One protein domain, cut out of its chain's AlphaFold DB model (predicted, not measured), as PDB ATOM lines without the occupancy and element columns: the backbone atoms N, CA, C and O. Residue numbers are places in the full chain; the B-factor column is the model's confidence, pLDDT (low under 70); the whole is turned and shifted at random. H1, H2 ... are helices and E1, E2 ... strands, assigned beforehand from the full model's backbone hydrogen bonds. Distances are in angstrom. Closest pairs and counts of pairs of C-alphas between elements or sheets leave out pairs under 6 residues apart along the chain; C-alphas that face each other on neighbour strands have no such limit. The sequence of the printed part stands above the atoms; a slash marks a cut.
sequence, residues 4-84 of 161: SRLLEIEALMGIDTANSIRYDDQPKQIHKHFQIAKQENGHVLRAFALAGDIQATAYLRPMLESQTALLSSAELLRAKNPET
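Overview. This is residues 4 to 84 of the 161 residues of the protein "Fer2_BFD domain-containing protein" of Burkholderiaceae bacterium (UniProt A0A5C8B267). A twisted sheet of E1, E2 and E3 lies between H1 on one face and H2 on the other, and short H3 only grazes it. The strands form a meander, each the antiparallel neighbour of the one before. The printed part has 81 residues, ordered H1 E1 E2 E3 H2 H3, class mixed; it is compact, radius of gyration of the C-alphas 12.4 A, spans 36 by 32 by 18 A.

Arrangement. H1, residues 4 to 12, has a height over the sheet of 10.5 A. E1, residues 20 to 25, and E2, residues 30 to 39, form a hairpin, N 23 to O 32 2.9 A. E2 and E3, residues 42 to 51, form another, N 33 to O 49 2.9 A. H2, residues 57 to 66, lies over E3, closest C-alphas Leu 45 and Leu 64, 5.3 A. H3, residues 73 to 77, only grazes the sheet. Every O i to N i+4 pair is within hydrogen-bond range in H1, 5 of 6 in H2, 0 of 1 in H3, with 2 of 2 i+3 pairs.

Along the chain. C-alpha 4 is at (21.381, -62.064, 3.398), C-alpha 77 at (2.812, -50.694, 0.899). E2 measures 28.9 A; E3 bends by 55 degrees at residue 47.

Size, cuts and confidence. The printed part has no cut. Residues 78 to 84 have pLDDT under 70.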
ATOM      1  N   SER A   4      20.156 -62.504   2.712       80.25
ATOM      2  CA  SER A   4      21.381 -62.064   3.398       80.25
ATOM      3  C   SER A   4      22.158 -60.968   2.658       80.25
ATOM      4  O   SER A   4      22.600 -60.013   3.286       80.25
ATOM      5  N   ARG A   5      22.278 -61.047   1.325       85.44
ATOM      6  CA  ARG A   5      22.974 -60.014   0.537       85.44
ATOM      7  C   ARG A   5      22.212 -58.696   0.497       85.44
ATOM      8  O   ARG A   5      22.827 -57.641   0.412       85.44
ATOM      9  N   LEU A   6      20.881 -58.754   0.517       83.06
ATOM     10  CA  LEU A   6      20.056 -57.551   0.537       83.06
ATOM     11  C   LEU A   6      20.277 -56.770   1.840       83.06
ATOM     12  O   LEU A   6      20.499 -55.565   1.792       83.06
ATOM     13  N   LEU A   7      20.317 -57.475   2.975       84.44
ATOM     14  CA  LEU A   7      20.606 -56.887   4.285       84.44
ATOM     15  C   LEU A   7      21.989 -56.224   4.334       84.44
ATOM     16  O   LEU A   7      22.115 -55.107   4.826       84.44
ATOM     17  N   GLU A   8      23.020 -56.876   3.790       90.12
ATOM     18  CA  GLU A   8      24.373 -56.304   3.721       90.12
ATOM     19  C   GLU A   8      24.400 -54.986   2.934       90.12
ATOM     20  O   GLU A   8      24.984 -54.000   3.384       90.12
ATOM     21  N   ILE A   9      23.731 -54.945   1.777       89.19
ATOM     22  CA  ILE A   9      23.628 -53.731   0.960       89.19
ATOM     23  C   ILE A   9      22.871 -52.639   1.722       89.19
ATOM     24  O   ILE A   9      23.299 -51.490   1.743       89.19
ATOM     25  N   GLU A  10      21.764 -52.977   2.375       90.19
ATOM     26  CA  GLU A  10      20.959 -52.016   3.135       90.19
ATOM     27  C   GLU A  10      21.702 -51.432   4.333       90.19
ATOM     28  O   GLU A  10      21.554 -50.241   4.613       90.19
ATOM     29  N   ALA A  11      22.518 -52.241   5.006       89.62
ATOM     30  CA  ALA A  11      23.380 -51.787   6.085       89.62
ATOM     31  C   ALA A  11      24.441 -50.803   5.568       89.62
ATOM     32  O   ALA A  11      24.601 -49.721   6.132       89.62
ATOM     33  N   LEU A  12      25.113 -51.126   4.453       91.56
ATOM     34  CA  LEU A  12      26.100 -50.238   3.823       91.56
ATOM     35  C   LEU A  12      25.486 -48.919   3.338       91.56
ATOM     36  O   LEU A  12      26.137 -47.878   3.383       91.56
ATOM     37  N   MET A  13      24.229 -48.957   2.895       88.12
ATOM     38  CA  MET A  13      23.489 -47.791   2.409       88.12
ATOM     39  C   MET A  13      22.768 -47.017   3.527       88.12
ATOM     40  O   MET A  13      22.135 -46.000   3.247       88.12
ATOM     41  N   GLY A  14      22.836 -47.476   4.784       87.75
ATOM     42  CA  GLY A  14      22.205 -46.814   5.931       87.75
ATOM     43  C   GLY A  14      20.671 -46.874   5.947       87.75
ATOM     44  O   GLY A  14      20.028 -46.012   6.548       87.75
ATOM     45  N   ILE A  15      20.076 -47.868   5.281       88.19
ATOM     46  CA  ILE A  15      18.620 -48.079   5.212       88.19
ATOM     47  C   ILE A  15      18.145 -48.912   6.408       88.19
ATOM     48  O   ILE A  15      17.110 -48.601   7.009       88.19
ATOM     49  N   ASP A  16      18.922 -49.933   6.784       85.00
ATOM     50  CA  ASP A  16      18.633 -50.819   7.917       85.00
ATOM     51  C   ASP A  16      18.899 -50.098   9.248       85.00
ATOM     52  O   ASP A  16      20.005 -50.082   9.784       85.00
ATOM     53  N   THR A  17      17.877 -49.405   9.746       82.62
ATOM     54  CA  THR A  17      17.945 -48.552  10.941       82.62
ATOM     55  C   THR A  17      16.736 -48.786  11.842       82.62
ATOM     56  O   THR A  17      15.748 -49.392  11.428       82.62
ATOM     57  N   ALA A  18      16.768 -48.257  13.070       81.81
ATOM     58  CA  ALA A  18      15.656 -48.379  14.021       81.81
ATOM     59  C   ALA A  18      14.322 -47.793  13.503       81.81
ATOM     60  O   ALA A  18      13.259 -48.222  13.935       81.81
ATOM     61  N   ASN A  19      14.377 -46.851  12.554       81.94
ATOM     62  CA  ASN A  19      13.203 -46.239  11.920       81.94
ATOM     63  C   ASN A  19      12.866 -46.874  10.559       81.94
ATOM     64  O   ASN A  19      12.249 -46.227   9.705       81.94
ATOM     65  N   SER A  20      13.315 -48.110  10.331       87.88
ATOM     66  CA  SER A  20      13.002 -48.843   9.113       87.88
ATOM     67  C   SER A  20      11.661 -49.574   9.218       87.88
ATOM     68  O   SER A  20      11.286 -50.110  10.259       87.88
ATOM     69  N   ILE A  21      10.921 -49.585   8.116       90.25
ATOM     70  CA  ILE A  21       9.704 -50.369   7.917       90.25
ATOM     71  C   ILE A  21      10.032 -51.437   6.888       90.25
ATOM     72  O   ILE A  21      10.560 -51.112   5.824       90.25
ATOM     73  N   ARG A  22       9.698 -52.694   7.182       89.69
ATOM     74  CA  ARG A  22      10.007 -53.829   6.310       89.69
ATOM     75  C   ARG A  22       8.761 -54.604   5.918       89.69
ATOM     76  O   ARG A  22       7.863 -54.811   6.732       89.69
ATOM     77  N   TYR A  23       8.737 -55.039   4.669       89.31
ATOM     78  CA  TYR A  23       7.758 -55.969   4.138       89.31
ATOM     79  C   TYR A  23       8.470 -57.007   3.274       89.31
ATOM     80  O   TYR A  23       8.989 -56.679   2.207       89.31
ATOM     81  N   ASP A  24       8.441 -58.252   3.735       88.88
ATOM     82  CA  ASP A  24       9.049 -59.402   3.078       88.88
ATOM     83  C   ASP A  24       7.966 -60.446   2.770       88.88
ATOM     84  O   ASP A  24       7.388 -61.045   3.677       88.88
ATOM     85  N   ASP A  25       7.694 -60.690   1.489       87.81
ATOM     86  CA  ASP A  25       6.855 -61.795   1.011       87.81
ATOM     87  C   ASP A  25       7.778 -62.838   0.371       87.81
ATOM     88  O   ASP A  25       8.077 -62.799  -0.824       87.81
ATOM     89  N   GLN A  26       8.279 -63.752   1.209       85.44
ATOM     90  CA  GLN A  26       9.197 -64.821   0.805       85.44
ATOM     91  C   GLN A  26       8.617 -65.723  -0.302       85.44
ATOM     92  O   GLN A  26       9.325 -65.954  -1.284       85.44
ATOM     93  N   PRO A  27       7.351 -66.193  -0.239       87.38
ATOM     94  CA  PRO A  27       6.743 -66.942  -1.342       87.38
ATOM     95  C   PRO A  27       6.787 -66.213  -2.687       87.38
ATOM     96  O   PRO A  27       7.011 -66.847  -3.718       87.38
ATOM     97  N   LYS A  28       6.597 -64.888  -2.692       82.81
ATOM     98  CA  LYS A  28       6.647 -64.072  -3.917       82.81
ATOM     99  C   LYS A  28       8.022 -63.482  -4.221       82.81
ATOM    100  O   LYS A  28       8.164 -62.826  -5.249       82.81
ATOM    101  N   GLN A  29       9.015 -63.711  -3.360       86.69
ATOM    102  CA  GLN A  29      10.353 -63.116  -3.446       86.69
ATOM    103  C   GLN A  29      10.310 -61.577  -3.539       86.69
ATOM    104  O   GLN A  29      11.070 -60.971  -4.294       86.69
ATOM    105  N   ILE A  30       9.394 -60.945  -2.798       87.81
ATOM    106  CA  ILE A  30       9.230 -59.487  -2.754       87.81
ATOM    107  C   ILE A  30       9.793 -58.961  -1.437       87.81
ATOM    108  O   ILE A  30       9.396 -59.420  -0.371       87.81
ATOM    109  N   HIS A  31      10.648 -57.946  -1.525       89.44
ATOM    110  CA  HIS A  31      11.220 -57.241  -0.381       89.44
ATOM    111  C   HIS A  31      11.022 -55.738  -0.571       89.44
ATOM    112  O   HIS A  31      11.387 -55.193  -1.617       89.44
ATOM    113  N   LYS A  32      10.414 -55.071   0.412       90.81
ATOM    114  CA  LYS A  32      10.169 -53.624   0.407       90.81
ATOM    115  C   LYS A  32      10.561 -53.041   1.755       90.81
ATOM    116  O   LYS A  32       9.834 -53.205   2.735       90.81
ATOM    117  N   HIS A  33      11.707 -52.376   1.801       92.38
ATOM    118  CA  HIS A  33      12.246 -51.770   3.012       92.38
ATOM    119  C   HIS A  33      12.295 -50.256   2.853       92.38
ATOM    120  O   HIS A  33      12.680 -49.739   1.808       92.38
ATOM    121  N   PHE A  34      11.891 -49.536   3.889       92.31
ATOM    122  CA  PHE A  34      11.737 -48.087   3.864       92.31
ATOM    123  C   PHE A  34      12.358 -47.494   5.113       92.31
ATOM    124  O   PHE A  34      12.176 -48.039   6.192       92.31
ATOM    125  N   GLN A  35      13.012 -46.348   4.997       92.94
ATOM    126  CA  GLN A  35      13.395 -45.528   6.137       92.94
ATOM    127  C   GLN A  35      12.515 -44.286   6.152       92.94
ATOM    128  O   GLN A  35      12.425 -43.581   5.143       92.94
ATOM    129  N   ILE A  36      11.894 -43.997   7.293       92.00
ATOM    130  CA  ILE A  36      11.100 -42.782   7.481       92.00
ATOM    131  C   ILE A  36      11.734 -41.869   8.530       92.00
ATOM    132  O   ILE A  36      12.394 -42.328   9.461       92.00
ATOM    133  N   ALA A  37      11.517 -40.564   8.397       91.50
ATOM    134  CA  ALA A  37      11.888 -39.585   9.416       91.50
ATOM    135  C   ALA A  37      10.693 -38.719   9.790       91.50
ATOM    136  O   ALA A  37       9.808 -38.475   8.973       91.50
ATOM    137  N   LYS A  38      10.673 -38.256  11.040       91.06
ATOM    138  CA  LYS A  38       9.694 -37.280  11.515       91.06
ATOM    139  C   LYS A  38      10.092 -35.878  11.041       91.06
ATOM    140  O   LYS A  38      11.256 -35.503  11.144       91.06
ATOM    141  N   GLN A  39       9.118 -35.118  10.564       88.88
ATOM    142  CA  GLN A  39       9.186 -33.699  10.224       88.88
ATOM    143  C   GLN A  39       8.019 -32.949  10.888       88.88
ATOM    144  O   GLN A  39       7.154 -33.563  11.516       88.88
ATOM    145  N   GLU A  40       7.998 -31.621  10.758       86.94
ATOM    146  CA  GLU A  40       6.964 -30.754  11.349       86.94
ATOM    147  C   GLU A  40       5.542 -31.170  10.939       86.94
ATOM    148  O   GLU A  40       4.648 -31.215  11.780       86.94
ATOM    149  N   ASN A  41       5.360 -31.578   9.678       83.38
ATOM    150  CA  ASN A  41       4.056 -31.915   9.097       83.38
ATOM    151  C   ASN A  41       3.782 -33.428   8.989       83.38
ATOM    152  O   ASN A  41       2.907 -33.838   8.230       83.38
ATOM    153  N   GLY A  42       4.519 -34.272   9.721       88.75
ATOM    154  CA  GLY A  42       4.295 -35.722   9.747       88.75
ATOM    155  C   GLY A  42       5.561 -36.538   9.515       88.75
ATOM    156  O   GLY A  42       6.645 -36.158   9.945       88.75
ATOM    157  N   HIS A  43       5.432 -37.692   8.865       91.81
ATOM    158  CA  HIS A  43       6.578 -38.525   8.497       91.81
ATOM    159  C   HIS A  43       6.883 -38.378   7.014       91.81
ATOM    160  O   HIS A  43       5.962 -38.269   6.220       91.81
ATOM    161  N   VAL A  44       8.152 -38.433   6.629       93.31
ATOM    162  CA  VAL A  44       8.579 -38.427   5.223       93.31
ATOM    163  C   VAL A  44       9.435 -39.643   4.918       93.31
ATOM    164  O   VAL A  44      10.109 -40.178   5.805       93.31
ATOM    165  N   LEU A  45       9.430 -40.064   3.655       93.25
ATOM    166  CA  LEU A  45      10.330 -41.096   3.157       93.25
ATOM    167  C   LEU A  45      11.758 -40.537   3.055       93.25
ATOM    168  O   LEU A  45      11.972 -39.461   2.502       93.25
ATOM    169  N   ARG A  46      12.738 -41.259   3.603       93.81
ATOM    170  CA  ARG A  46      14.166 -40.885   3.597       93.81
ATOM    171  C   ARG A  46      15.033 -41.809   2.764       93.81
ATOM    172  O   ARG A  46      16.021 -41.356   2.198       93.81
ATOM    173  N   ALA A  47      14.664 -43.078   2.697       93.31
ATOM    174  CA  ALA A  47      15.304 -44.058   1.838       93.31
ATOM    175  C   ALA A  47      14.340 -45.214   1.571       93.31
ATOM    176  O   ALA A  47      13.407 -45.444   2.346       93.31
ATOM    177  N   PHE A  48      14.578 -45.961   0.497       92.81
ATOM    178  CA  PHE A  48      13.888 -47.219   0.247       92.81
ATOM    179  C   PHE A  48      14.796 -48.214  -0.482       92.81
ATOM    180  O   PHE A  48      15.663 -47.818  -1.260       92.81
ATOM    181  N   ALA A  49      14.557 -49.502  -0.255       92.06
ATOM    182  CA  ALA A  49      15.137 -50.617  -0.987       92.06
ATOM    183  C   ALA A  49      14.011 -51.544  -1.460       92.06
ATOM    184  O   ALA A  49      13.094 -51.870  -0.705       92.06
ATOM    185  N   LEU A  50      14.069 -51.941  -2.733       90.81
ATOM    186  CA  LEU A  50      13.107 -52.847  -3.356       90.81
ATOM    187  C   LEU A  50      13.854 -54.012  -4.001       90.81
ATOM    188  O   LEU A  50      14.810 -53.796  -4.748       90.81
ATOM    189  N   ALA A  51      13.379 -55.233  -3.776       88.88
ATOM    190  CA  ALA A  51      13.814 -56.417  -4.508       88.88
ATOM    191  C   ALA A  51      12.607 -57.281  -4.907       88.88
ATOM    192  O   ALA A  51      11.589 -57.316  -4.215       88.88
ATOM    193  N   GLY A  52      12.712 -57.955  -6.054       88.38
ATOM    194  CA  GLY A  52      11.607 -58.699  -6.665       88.38
ATOM    195  C   GLY A  52      10.652 -57.787  -7.436       88.38
ATOM    196  O   GLY A  52      10.707 -57.735  -8.661       88.38
ATOM    197  N   ASP A  53       9.813 -57.032  -6.722       84.19
ATOM    198  CA  ASP A  53       8.879 -56.055  -7.303       84.19
ATOM    199  C   ASP A  53       9.409 -54.623  -7.148       84.19
ATOM    200  O   ASP A  53       9.261 -53.990  -6.100       84.19
ATOM    201  N   ILE A  54      10.010 -54.102  -8.221       87.31
ATOM    202  CA  ILE A  54      10.579 -52.749  -8.260       87.31
ATOM    203  C   ILE A  54       9.645 -51.706  -8.895       87.31
ATOM    204  O   ILE A  54      10.033 -50.545  -9.021       87.31
ATOM    205  N   GLN A  55       8.415 -52.071  -9.279       80.56
ATOM    206  CA  GLN A  55       7.481 -51.162  -9.969       80.56
ATOM    207  C   GLN A  55       7.069 -49.973  -9.091       80.56
ATOM    208  O   GLN A  55       6.835 -48.869  -9.583       80.56
ATOM    209  N   ALA A  56       7.075 -50.167  -7.771       83.75
ATOM    210  CA  ALA A  56       6.836 -49.109  -6.797       83.75
ATOM    211  C   ALA A  56       7.859 -47.953  -6.879       83.75
ATOM    212  O   ALA A  56       7.556 -46.853  -6.418       83.75
ATOM    213  N   THR A  57       9.031 -48.149  -7.506       87.25
ATOM    214  CA  THR A  57      10.050 -47.097  -7.698       87.25
ATOM    215  C   THR A  57       9.470 -45.848  -8.360       87.25
ATOM    216  O   THR A  57       9.806 -44.740  -7.952       87.25
ATOM    217  N   ALA A  58       8.577 -46.012  -9.345       83.12
ATOM    218  CA  ALA A  58       7.983 -44.900 -10.091       83.12
ATOM    219  C   ALA A  58       7.186 -43.930  -9.201       83.12
ATOM    220  O   ALA A  58       7.056 -42.757  -9.530       83.12
ATOM    221  N   TYR A  59       6.673 -44.414  -8.070       83.31
ATOM    222  CA  TYR A  59       5.920 -43.619  -7.103       83.31
ATOM    223  C   TYR A  59       6.775 -43.197  -5.900       83.31
ATOM    224  O   TYR A  59       6.686 -42.063  -5.433       83.31
ATOM    225  N   LEU A  60       7.647 -44.089  -5.423       89.50
ATOM    226  CA  LEU A  60       8.483 -43.840  -4.248       89.50
ATOM    227  C   LEU A  60       9.611 -42.840  -4.519       89.50
ATOM    228  O   LEU A  60       9.958 -42.075  -3.626       89.50
ATOM    229  N   ARG A  61      10.176 -42.818  -5.735       91.44
ATOM    230  CA  ARG A  61      11.244 -41.870  -6.086       91.44
ATOM    231  C   ARG A  61      10.754 -40.414  -6.048       91.44
ATOM    232  O   ARG A  61      11.358 -39.652  -5.302       91.44
ATOM    233  N   PRO A  62       9.656 -40.031  -6.729       88.00
ATOM    234  CA  PRO A  62       9.131 -38.673  -6.614       88.00
ATOM    235  C   PRO A  62       8.806 -38.284  -5.172       88.00
ATOM    236  O   PRO A  62       9.159 -37.191  -4.757       88.00
ATOM    237  N   MET A  63       8.199 -39.186  -4.389       89.94
ATOM    238  CA  MET A  63       7.877 -38.939  -2.976       89.94
ATOM    239  C   MET A  63       9.121 -38.685  -2.114       89.94
ATOM    240  O   MET A  63       9.097 -37.831  -1.227       89.94
ATOM    241  N   LEU A  64      10.197 -39.438  -2.363       92.88
ATOM    242  CA  LEU A  64      11.492 -39.247  -1.715       92.88
ATOM    243  C   LEU A  64      12.095 -37.884  -2.087       92.88
ATOM    244  O   LEU A  64      12.559 -37.159  -1.210       92.88
ATOM    245  N   GLU A  65      12.071 -37.532  -3.372       93.69
ATOM    246  CA  GLU A  65      12.628 -36.281  -3.903       93.69
ATOM    247  C   GLU A  65      11.860 -35.049  -3.406       93.69
ATOM    248  O   GLU A  65      12.471 -34.055  -3.011       93.69
ATOM    249  N   SER A  66      10.529 -35.121  -3.369       91.44
ATOM    250  CA  SER A  66       9.655 -34.036  -2.915       91.44
ATOM    251  C   SER A  66       9.533 -33.936  -1.394       91.44
ATOM    252  O   SER A  66       8.935 -32.977  -0.907       91.44
ATOM    253  N   GLN A  67      10.052 -34.920  -0.649       91.69
ATOM    254  CA  GLN A  67       9.875 -35.058   0.802       91.69
ATOM    255  C   GLN A  67       8.409 -34.900   1.229       91.69
ATOM    256  O   GLN A  67       8.084 -34.223   2.204       91.69
ATOM    257  N   THR A  68       7.498 -35.511   0.472       88.31
ATOM    258  CA  THR A  68       6.067 -35.418   0.761       88.31
ATOM    259  C   THR A  68       5.742 -36.124   2.076       88.31
ATOM    260  O   THR A  68       6.197 -37.242   2.328       88.31
ATOM    261  N   ALA A  69       4.933 -35.464   2.907       90.19
ATOM    262  CA  ALA A  69       4.421 -36.050   4.134       90.19
ATOM    263  C   ALA A  69       3.545 -37.270   3.814       90.19
ATOM    264  O   ALA A  69       2.593 -37.190   3.038       90.19
ATOM    265  N   LEU A  70       3.876 -38.394   4.436       87.44
ATOM    266  CA  LEU A  70       3.125 -39.636   4.381       87.44
ATOM    267  C   LEU A  70       1.793 -39.452   5.108       87.44
ATOM    268  O   LEU A  70       1.767 -39.031   6.267       87.44
ATOM    269  N   LEU A  71       0.699 -39.859   4.468       82.75
ATOM    270  CA  LEU A  71      -0.613 -39.927   5.109       82.75
ATOM    271  C   LEU A  71      -0.655 -41.075   6.125       82.75
ATOM    272  O   LEU A  71      -1.312 -40.988   7.159       82.75
ATOM    273  N   SER A  72       0.036 -42.178   5.820       82.75
ATOM    274  CA  SER A  72       0.223 -43.321   6.722       82.75
ATOM    275  C   SER A  72       1.385 -44.205   6.266       82.75
ATOM    276  O   SER A  72       1.715 -44.240   5.084       82.75
ATOM    277  N   SER A  73       1.947 -45.024   7.159       78.12
ATOM    278  CA  SER A  73       2.939 -46.049   6.781       78.12
ATOM    279  C   SER A  73       2.399 -47.063   5.762       78.12
ATOM    280  O   SER A  73       3.149 -47.577   4.936       78.12
ATOM    281  N   ALA A  74       1.085 -47.316   5.758       78.50
ATOM    282  CA  ALA A  74       0.433 -48.198   4.794       78.50
ATOM    283  C   ALA A  74       0.473 -47.660   3.352       78.50
ATOM    284  O   ALA A  74       0.328 -48.439   2.412       78.50
ATOM    285  N   GLU A  75       0.670 -46.356   3.154       80.06
ATOM    286  CA  GLU A  75       0.820 -45.739   1.831       80.06
ATOM    287  C   GLU A  75       2.043 -46.292   1.082       80.06
ATOM    288  O   GLU A  75       1.955 -46.578  -0.110       80.06
ATOM    289  N   LEU A  76       3.130 -46.583   1.806       82.38
ATOM    290  CA  LEU A  76       4.356 -47.182   1.263       82.38
ATOM    291  C   LEU A  76       4.118 -48.597   0.710       82.38
ATOM    292  O   LEU A  76       4.693 -48.987  -0.304       82.38
ATOM    293  N   LEU A  77       3.218 -49.355   1.345       75.38
ATOM    294  CA  LEU A  77       2.812 -50.694   0.899       75.38
ATOM    295  C   LEU A  77       1.808 -50.637  -0.260       75.38
ATOM    296  O   LEU A  77       1.748 -51.550  -1.083       75.38
ATOM    297  N   ARG A  78       1.018 -49.558  -0.326       65.25
ATOM    298  CA  ARG A  78       0.012 -49.292  -1.363       65.25
ATOM    299  C   ARG A  78       0.567 -48.547  -2.569       65.25
ATOM    300  O   ARG A  78      -0.246 -48.105  -3.380       65.25
ATOM    301  N   ALA A  79       1.889 -48.438  -2.722       58.41
ATOM    302  CA  ALA A  79       2.543 -48.051  -3.969       58.41
ATOM    303  C   ALA A  79       2.183 -49.077  -5.064       58.41
ATOM    304  O   ALA A  79       2.950 -49.974  -5.412       58.41
ATOM    305  N   LYS A  80       0.931 -49.014  -5.520       52.50
ATOM    306  CA  LYS A  80       0.341 -49.872  -6.527       52.50
ATOM    307  C   LYS A  80       1.023 -49.500  -7.822       52.50
ATOM    308  O   LYS A  80       1.041 -48.335  -8.209       52.50
ATOM    309  N   ASN A  81       1.564 -50.518  -8.471       43.44
ATOM    310  CA  ASN A  81       2.035 -50.458  -9.835       43.44
ATOM    311  C   ASN A  81       1.018 -49.659 -10.694       43.44
ATOM    312  O   ASN A  81      -0.140 -50.094 -10.795       43.44
ATOM    313  N   PRO A  82       1.398 -48.498 -11.270       44.19
ATOM    314  CA  PRO A  82       0.503 -47.717 -12.121       44.19
ATOM    315  C   PRO A  82      -0.016 -48.530 -13.314       44.19
ATOM    316  O   PRO A  82      -1.096 -48.242 -13.823       44.19
ATOM    317  N   GLU A  83       0.684 -49.599 -13.714       49.88
ATOM    318  CA  GLU A  83       0.230 -50.495 -14.782       49.88
ATOM    319  C   GLU A  83      -1.078 -51.226 -14.426       49.88
ATOM    320  O   GLU A  83      -1.907 -51.466 -15.300       49.88
ATOM    321  N   THR A  84      -1.326 -51.512 -13.142       43.69
ATOM    322  CA  THR A  84      -2.587 -52.126 -12.665       43.69
ATOM    323  C   THR A  84      -3.699 -51.122 -12.356       43.69
ATOM    324  O   THR A  84      -4.820 -51.526 -12.058       43.69
TER     325      THR A  84